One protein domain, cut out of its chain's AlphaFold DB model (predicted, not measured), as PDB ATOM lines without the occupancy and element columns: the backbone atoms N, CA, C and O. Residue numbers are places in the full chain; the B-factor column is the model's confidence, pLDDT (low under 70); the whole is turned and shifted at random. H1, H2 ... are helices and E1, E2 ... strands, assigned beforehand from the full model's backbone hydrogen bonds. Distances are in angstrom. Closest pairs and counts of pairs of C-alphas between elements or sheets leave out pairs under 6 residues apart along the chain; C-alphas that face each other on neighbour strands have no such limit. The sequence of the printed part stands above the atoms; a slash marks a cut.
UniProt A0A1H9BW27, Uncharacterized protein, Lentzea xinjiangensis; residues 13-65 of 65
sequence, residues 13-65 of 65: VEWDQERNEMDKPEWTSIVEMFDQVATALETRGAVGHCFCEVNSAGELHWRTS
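Overview. This is residues 13 to 65 of the 65 residues of an uncharacterized protein of Lentzea xinjiangensis (UniProt A0A1H9BW27). One helix, H1, joins two separate strand hairpins in a loose, open arrangement: the hairpin E1 and E2 is an arm at the beginning of the helix, and the hairpin E3 and E4 folds back over its second half, residues 37 to 43, with E3 the nearer strand. The two hairpins are apart from each other, and the turn of the first one, residues 16 to 21, sticks out free. The printed part has 53 residues with one named helix and four named strands, in the order E1, E2, H1, E3, E4; each sheet has two antiparallel strands, and the class is mixed, helices and strands. The whole is loose, with a radius of gyration of the C-alphas of 12.8 A and spans of 35 by 25 by 15 A.

Arrangement. E1, residues 13 to 16, and E2, residues 21 to 27, form an antiparallel hairpin, with 150 degrees between their directions. N 16 and O 21 are within hydrogen-bond range at 3.0 A, and N 23 and O 14 at 3.2 A. A tight link of 2 residues leads from E2 to H1, residues 30 to 43; their closest C-alphas, those of Trp 27 and Met 33, are 5.9 A apart. In H1 every O i to N i+4 pair is within hydrogen-bond range. E3, residues 50 to 54, has 2 pairs of C-alphas within 8 A of H1, the closest being those of Leu 41 and Cys 52, 6.5 A apart. Residues 46 to 47 form a short antiparallel pairing with residues 50 to 51 of E3. E4, residues 60 to 64, forms an antiparallel hairpin with E3, with 148 degrees between their directions; N 51 and O 63 are 2.8 A apart, and N 53 and O 61 are 2.9 A apart, both within hydrogen-bond range. H1 and E4 are apart, and so are E2 and E3.

Along the chain. E1, residues 13 to 16, begins at C-alpha 13 (101.148, -78.904, 235.835). E2, residues 21 to 27, measures 16.5 A from first to last C-alpha. H1, residues 30 to 43, measures 20.0 A and begins at C-alpha 30 (95.405, -86.449, 238.666). E3, residues 50 to 54, measures 13.2 A. E4, residues 60 to 64, measures 13.6 A and ends at C-alpha 64 (89.590, -67.053, 234.551).

Size, cuts and confidence. The two C-alphas farthest apart, those of Glu 21 and Ser 56, are 35.0 A apart. The printed part has no cut and ends at Ser 65, the chain's last residue. No link is long; the link from H1 to E3, 6 residues, is short, and the other links are tight. The mean pLDDT of the printed part is 91.2, and no printed residue is under 70 in this predicted model.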
ATOM      1  N   VAL A  13     100.581 -80.227 236.088       91.12
ATOM      2  CA  VAL A  13     101.148 -78.904 235.835       91.12
ATOM      3  C   VAL A  13     100.274 -78.215 234.804       91.12
ATOM      4  O   VAL A  13      99.733 -78.888 233.915       91.12
ATOM      5  N   GLU A  14     100.184 -76.900 234.907       88.44
ATOM      6  CA  GLU A  14      99.718 -76.066 233.813       88.44
ATOM      7  C   GLU A  14     100.853 -75.873 232.796       88.44
ATOM      8  O   GLU A  14     102.037 -75.831 233.148       88.44
ATOM      9  N   TRP A  15     100.489 -75.838 231.517       87.06
ATOM     10  CA  TRP A  15     101.417 -75.558 230.428       87.06
ATOM     11  C   TRP A  15     101.081 -74.194 229.839       87.06
ATOM     12  O   TRP A  15     100.036 -74.043 229.203       87.06
ATOM     13  N   ASP A  16     101.983 -73.231 230.014       87.38
ATOM     14  CA  ASP A  16     101.882 -71.930 229.364       87.38
ATOM     15  C   ASP A  16     102.333 -72.086 227.905       87.38
ATOM     16  O   ASP A  16     103.514 -72.285 227.596       87.38
ATOM     17  N   GLN A  17     101.368 -72.030 226.985       87.12
ATOM     18  CA  GLN A  17     101.640 -72.155 225.557       87.12
ATOM     19  C   GLN A  17     102.409 -70.950 224.996       87.12
ATOM     20  O   GLN A  17     103.218 -71.135 224.087       87.12
ATOM     21  N   GLU A  18     102.173 -69.738 225.504       91.00
ATOM     22  CA  GLU A  18     102.811 -68.515 225.000       91.00
ATOM     23  C   GLU A  18     104.294 -68.476 225.367       91.00
ATOM     24  O   GLU A  18     105.134 -68.077 224.557       91.00
ATOM     25  N   ARG A  19     104.622 -68.934 226.579       89.69
ATOM     26  CA  ARG A  19     105.999 -69.008 227.085       89.69
ATOM     27  C   ARG A  19     106.689 -70.333 226.783       89.69
ATOM     28  O   ARG A  19     107.910 -70.420 226.898       89.69
ATOM     29  N   ASN A  20     105.931 -71.340 226.345       91.00
ATOM     30  CA  ASN A  20     106.414 -72.692 226.077       91.00
ATOM     31  C   ASN A  20     107.127 -73.291 227.305       91.00
ATOM     32  O   ASN A  20     108.207 -73.883 227.199       91.00
ATOM     33  N   GLU A  21     106.525 -73.111 228.482       88.88
ATOM     34  CA  GLU A  21     107.063 -73.582 229.754       88.88
ATOM     35  C   GLU A  21     105.994 -74.235 230.638       88.88
ATOM     36  O   GLU A  21     104.793 -74.006 230.495       88.88
ATOM     37  N   MET A  22     106.456 -75.101 231.543       85.19
ATOM     38  CA  MET A  22     105.632 -75.631 232.628       85.19
ATOM     39  C   MET A  22     105.731 -74.685 233.811       85.19
ATOM     40  O   MET A  22     106.841 -74.394 234.265       85.19
ATOM     41  N   ASP A  23     104.583 -74.302 234.353       79.31
ATOM     42  CA  ASP A  23     104.532 -73.636 235.643       79.31
ATOM     43  C   ASP A  23     104.761 -74.632 236.794       79.31
ATOM     44  O   ASP A  23     105.068 -75.820 236.609       79.31
ATOM     45  N   LYS A  24     104.655 -74.133 238.028       82.56
ATOM     46  CA  LYS A  24     104.725 -74.969 239.232       82.56
ATOM     47  C   LYS A  24     103.630 -76.051 239.186       82.56
ATOM     48  O   LYS A  24     102.579 -75.828 238.591       82.56
ATOM     49  N   PRO A  25     103.844 -77.215 239.827       88.12
ATOM     50  CA  PRO A  25     102.782 -78.199 239.995       88.12
ATOM     51  C   PRO A  25     101.560 -77.570 240.659       88.12
ATOM     52  O   PRO A  25     101.665 -77.081 241.782       88.12
ATOM     53  N   GLU A  26     100.431 -77.615 239.959       89.50
ATOM     54  CA  GLU A  26      99.153 -77.098 240.449       89.50
ATOM     55  C   GLU A  26      98.444 -78.158 241.305       89.50
ATOM     56  O   GLU A  26      97.861 -77.846 242.338       89.50
ATOM     57  N   TRP A  27      98.594 -79.442 240.949       94.69
ATOM     58  CA  TRP A  27      98.104 -80.562 241.760       94.69
ATOM     59  C   TRP A  27      99.165 -81.638 241.943       94.69
ATOM     60  O   TRP A  27      99.964 -81.924 241.046       94.69
ATOM     61  N   THR A  28      99.141 -82.310 243.091       94.56
ATOM     62  CA  THR A  28     100.074 -83.400 243.406       94.56
ATOM     63  C   THR A  28      99.748 -84.691 242.657       94.56
ATOM     64  O   THR A  28     100.628 -85.534 242.477       94.56
ATOM     65  N   SER A  29      98.510 -84.848 242.177       94.56
ATOM     66  CA  SER A  29      98.078 -85.998 241.381       94.56
ATOM     67  C   SER A  29      96.872 -85.682 240.491       94.56
ATOM     68  O   SER A  29      96.147 -84.714 240.714       94.56
ATOM     69  N   ILE A  30      96.611 -86.547 239.505       95.06
ATOM     70  CA  ILE A  30      95.405 -86.449 238.666       95.06
ATOM     71  C   ILE A  30      94.108 -86.681 239.457       95.06
ATOM     72  O   ILE A  30      93.070 -86.129 239.107       95.06
ATOM     73  N   VAL A  31      94.167 -87.483 240.525       96.75
ATOM     74  CA  VAL A  31      93.013 -87.759 241.393       96.75
ATOM     75  C   VAL A  31      92.611 -86.490 242.136       96.75
ATOM     76  O   VAL A  31      91.452 -86.101 242.088       96.75
ATOM     77  N   GLU A  32      93.586 -85.798 242.727       95.94
ATOM     78  CA  GLU A  32      93.357 -84.522 243.412       95.94
ATOM     79  C   GLU A  32      92.743 -83.469 242.478       95.94
ATOM     80  O   GLU A  32      91.780 -82.801 242.856       95.94
ATOM     81  N   MET A  33      93.251 -83.357 241.244       95.19
ATOM     82  CA  MET A  33      92.689 -82.449 240.238       95.19
ATOM     83  C   MET A  33      91.213 -82.771 239.959       95.19
ATOM     84  O   MET A  33      90.374 -81.870 239.963       95.19
ATOM     85  N   PHE A  34      90.871 -84.046 239.735       96.56
ATOM     86  CA  PHE A  34      89.488 -84.434 239.453       96.56
ATOM     87  C   PHE A  34      88.550 -84.226 240.644       96.56
ATOM     88  O   PHE A  34      87.434 -83.755 240.434       96.56
ATOM     89  N   ASP A  35      88.993 -84.507 241.870       97.38
ATOM     90  CA  ASP A  35      88.185 -84.285 243.075       97.38
ATOM     91  C   ASP A  35      87.860 -82.795 243.268       97.38
ATOM     92  O   ASP A  35      86.717 -82.438 243.575       97.38
ATOM     93  N   GLN A  36      88.833 -81.907 243.035       95.44
ATOM     94  CA  GLN A  36      88.606 -80.463 243.115       95.44
ATOM     95  C   GLN A  36      87.670 -79.966 242.010       95.44
ATOM     96  O   GLN A  36      86.743 -79.205 242.296       95.44
ATOM     97  N   VAL A  37      87.854 -80.424 240.766       95.50
ATOM     98  CA  VAL A  37      86.962 -80.072 239.649       95.50
ATOM     99  C   VAL A  37      85.536 -80.549 239.918       95.50
ATOM    100  O   VAL A  37      84.601 -79.761 239.788       95.50
ATOM    101  N   ALA A  38      85.353 -81.800 240.347       96.69
ATOM    102  CA  ALA A  38      84.040 -82.339 240.693       96.69
ATOM    103  C   ALA A  38      83.379 -81.523 241.814       96.69
ATOM    104  O   ALA A  38      82.232 -81.100 241.682       96.69
ATOM    105  N   THR A  39      84.126 -81.216 242.876       95.88
ATOM    106  CA  THR A  39      83.636 -80.379 243.981       95.88
ATOM    107  C   THR A  39      83.203 -78.997 243.493       95.88
ATOM    108  O   THR A  39      82.144 -78.509 243.893       95.88
ATOM    109  N   ALA A  40      83.981 -78.357 242.618       94.88
ATOM    110  CA  ALA A  40      83.652 -77.037 242.090       94.88
ATOM    111  C   ALA A  40      82.386 -77.053 241.223       94.88
ATOM    112  O   ALA A  40      81.564 -76.144 241.341       94.88
ATOM    113  N   LEU A  41      82.185 -78.097 240.413       95.12
ATOM    114  CA  LEU A  41      80.965 -78.272 239.621       95.12
ATOM    115  C   LEU A  41      79.720 -78.436 240.512       95.12
ATOM    116  O   LEU A  41      78.711 -77.772 240.277       95.12
ATOM    117  N   GLU A  42      79.802 -79.249 241.567       95.88
ATOM    118  CA  GLU A  42      78.680 -79.499 242.488       95.88
ATOM    119  C   GLU A  42      78.333 -78.278 243.353       95.88
ATOM    120  O   GLU A  42      77.168 -77.998 243.641       95.88
ATOM    121  N   THR A  43      79.348 -77.518 243.767       93.50
ATOM    122  CA  THR A  43      79.186 -76.386 244.694       93.50
ATOM    123  C   THR A  43      79.073 -75.031 243.999       93.50
ATOM    124  O   THR A  43      78.859 -74.023 244.673       93.50
ATOM    125  N   ARG A  44      79.200 -74.988 242.663       89.88
ATOM    126  CA  ARG A  44      79.399 -73.751 241.883       89.88
ATOM    127  C   ARG A  44      80.582 -72.927 242.410       89.88
ATOM    128  O   ARG A  44      80.515 -71.701 242.505       89.88
ATOM    129  N   GLY A  45      81.634 -73.633 242.814       90.31
ATOM    130  CA  GLY A  45      82.859 -73.082 243.376       90.31
ATOM    131  C   GLY A  45      83.909 -72.742 242.319       90.31
ATOM    132  O   GLY A  45      83.671 -72.821 241.112       90.31
ATOM    133  N   ALA A  46      85.092 -72.371 242.802       91.56
ATOM    134  CA  ALA A  46      86.266 -72.129 241.975       91.56
ATOM    135  C   ALA A  46      87.256 -73.296 242.064       91.56
ATOM    136  O   ALA A  46      87.352 -73.962 243.095       91.56
ATOM    137  N   VAL A  47      88.027 -73.489 240.997       91.94
ATOM    138  CA  VAL A  47      89.246 -74.302 240.974       91.94
ATOM    139  C   VAL A  47      90.401 -73.339 240.724       91.94
ATOM    140  O   VAL A  47      90.527 -72.806 239.623       91.94
ATOM    141  N   GLY A  48      91.194 -73.038 241.754       86.50
ATOM    142  CA  GLY A  48      92.191 -71.965 241.680       86.50
ATOM    143  C   GLY A  48      91.541 -70.625 241.309       86.50
ATOM    144  O   GLY A  48      90.681 -70.122 242.034       86.50
ATOM    145  N   HIS A  49      91.926 -70.071 240.157       86.44
ATOM    146  CA  HIS A  49      91.384 -68.820 239.603       86.44
ATOM    147  C   HIS A  49      90.269 -69.030 238.560       86.44
ATOM    148  O   HIS A  49      89.786 -68.065 237.961       86.44
ATOM    149  N   CYS A  50      89.846 -70.279 238.344       90.19
ATOM    150  CA  CYS A  50      88.840 -70.660 237.360       90.19
ATOM    151  C   CYS A  50      87.464 -70.835 238.013       90.19
ATOM    152  O   CYS A  50      87.320 -71.568 238.989       90.19
ATOM    153  N   PHE A  51      86.433 -70.222 237.436       92.12
ATOM    154  CA  PHE A  51      85.047 -70.326 237.897       92.12
ATOM    155  C   PHE A  51      84.195 -71.037 236.851       92.12
ATOM    156  O   PHE A  51      84.229 -70.676 235.674       92.12
ATOM    157  N   CYS A  52      83.420 -72.023 237.296       91.75
ATOM    158  CA  CYS A  52      82.474 -72.747 236.458       91.75
ATOM    159  C   CYS A  52      81.196 -71.922 236.252       91.75
ATOM    160  O   CYS A  52      80.522 -71.554 237.217       91.75
ATOM    161  N   GLU A  53      80.810 -71.708 234.998       91.56
ATOM    162  CA  GLU A  53      79.567 -71.043 234.615       91.56
ATOM    163  C   GLU A  53      78.841 -71.838 233.529       91.56
ATOM    164  O   GLU A  53      79.462 -72.492 232.694       91.56
ATOM    165  N   VAL A  54      77.509 -71.782 233.532       91.31
ATOM    166  CA  VAL A  54      76.683 -72.348 232.461       91.31
ATOM    167  C   VAL A  54      76.086 -71.190 231.678       91.31
ATOM    168  O   VAL A  54      75.410 -70.337 232.256       91.31
ATOM    169  N   ASN A  55      76.365 -71.134 230.377       90.00
ATOM    170  CA  ASN A  55      75.875 -70.058 229.522       90.00
ATOM    171  C   ASN A  55      74.365 -70.213 229.220       90.00
ATOM    172  O   ASN A  55      73.724 -71.197 229.596       90.00
ATOM    173  N   SER A  56      73.768 -69.244 228.519       94.31
ATOM    174  CA  SER A  56      72.337 -69.282 228.168       94.31
ATOM    175  C   SER A  56      71.947 -70.430 227.225       94.31
ATOM    176  O   SER A  56      70.765 -70.757 227.142       94.31
ATOM    177  N   ALA A  57      72.914 -71.045 226.539       95.62
ATOM    178  CA  ALA A  57      72.724 -72.224 225.698       95.62
ATOM    179  C   ALA A  57      72.844 -73.550 226.478       95.62
ATOM    180  O   ALA A  57      72.618 -74.615 225.907       95.62
ATOM    181  N   GLY A  58      73.154 -73.502 227.778       94.25
ATOM    182  CA  GLY A  58      73.321 -74.690 228.616       94.25
ATOM    183  C   GLY A  58      74.713 -75.323 228.539       94.25
ATOM    184  O   GLY A  58      74.888 -76.449 228.998       94.25
ATOM    185  N   GLU A  59      75.701 -74.628 227.974       95.38
ATOM    186  CA  GLU A  59      77.068 -75.135 227.845       95.38
ATOM    187  C   GLU A  59      77.905 -74.765 229.074       95.38
ATOM    188  O   GLU A  59      77.810 -73.650 229.597       95.38
ATOM    189  N   LEU A  60      78.748 -75.701 229.517       92.94
ATOM    190  CA  LEU A  60      79.692 -75.502 230.616       92.94
ATOM    191  C   LEU A  60      80.915 -74.718 230.136       92.94
ATOM    192  O   LEU A  60      81.609 -75.140 229.214       92.94
ATOM    193  N   HIS A  61      81.193 -73.602 230.795       92.19
ATOM    194  CA  HIS A  61      82.326 -72.729 230.532       92.19
ATOM    195  C   HIS A  61      83.138 -72.519 231.810       92.19
ATOM    196  O   HIS A  61      82.608 -72.531 232.921       92.19
ATOM    197  N   TRP A  62      84.434 -72.278 231.634       90.62
ATOM    198  CA  TRP A  62      85.316 -71.827 232.703       90.62
ATOM    199  C   TRP A  62      85.781 -70.419 232.377       90.62
ATOM    200  O   TRP A  62      86.308 -70.181 231.290       90.62
ATOM    201  N   ARG A  63      85.581 -69.488 233.307       90.25
ATOM    202  CA  ARG A  63      86.188 -68.157 233.227       90.25
ATOM    203  C   ARG A  63      87.374 -68.075 234.176       90.25
ATOM    204  O   ARG A  63      87.279 -68.522 235.318       90.25
ATOM    205  N   THR A  64      88.456 -67.467 233.722       84.94
ATOM    206  CA  THR A  64      89.590 -67.053 234.551       84.94
ATOM    207  C   THR A  64      89.393 -65.603 235.003       84.94
ATOM    208  O   THR A  64      88.783 -64.808 234.284       84.94
ATOM    209  N   SER A  65      89.829 -65.272 236.223       71.69
ATOM    210  CA  SER A  65      89.876 -63.886 236.730       71.69
ATOM    211  C   SER A  65      91.203 -63.211 236.438       71.69
ATOM    212  O   SER A  65      92.222 -63.902 236.662       71.69
TER     213      SER A  65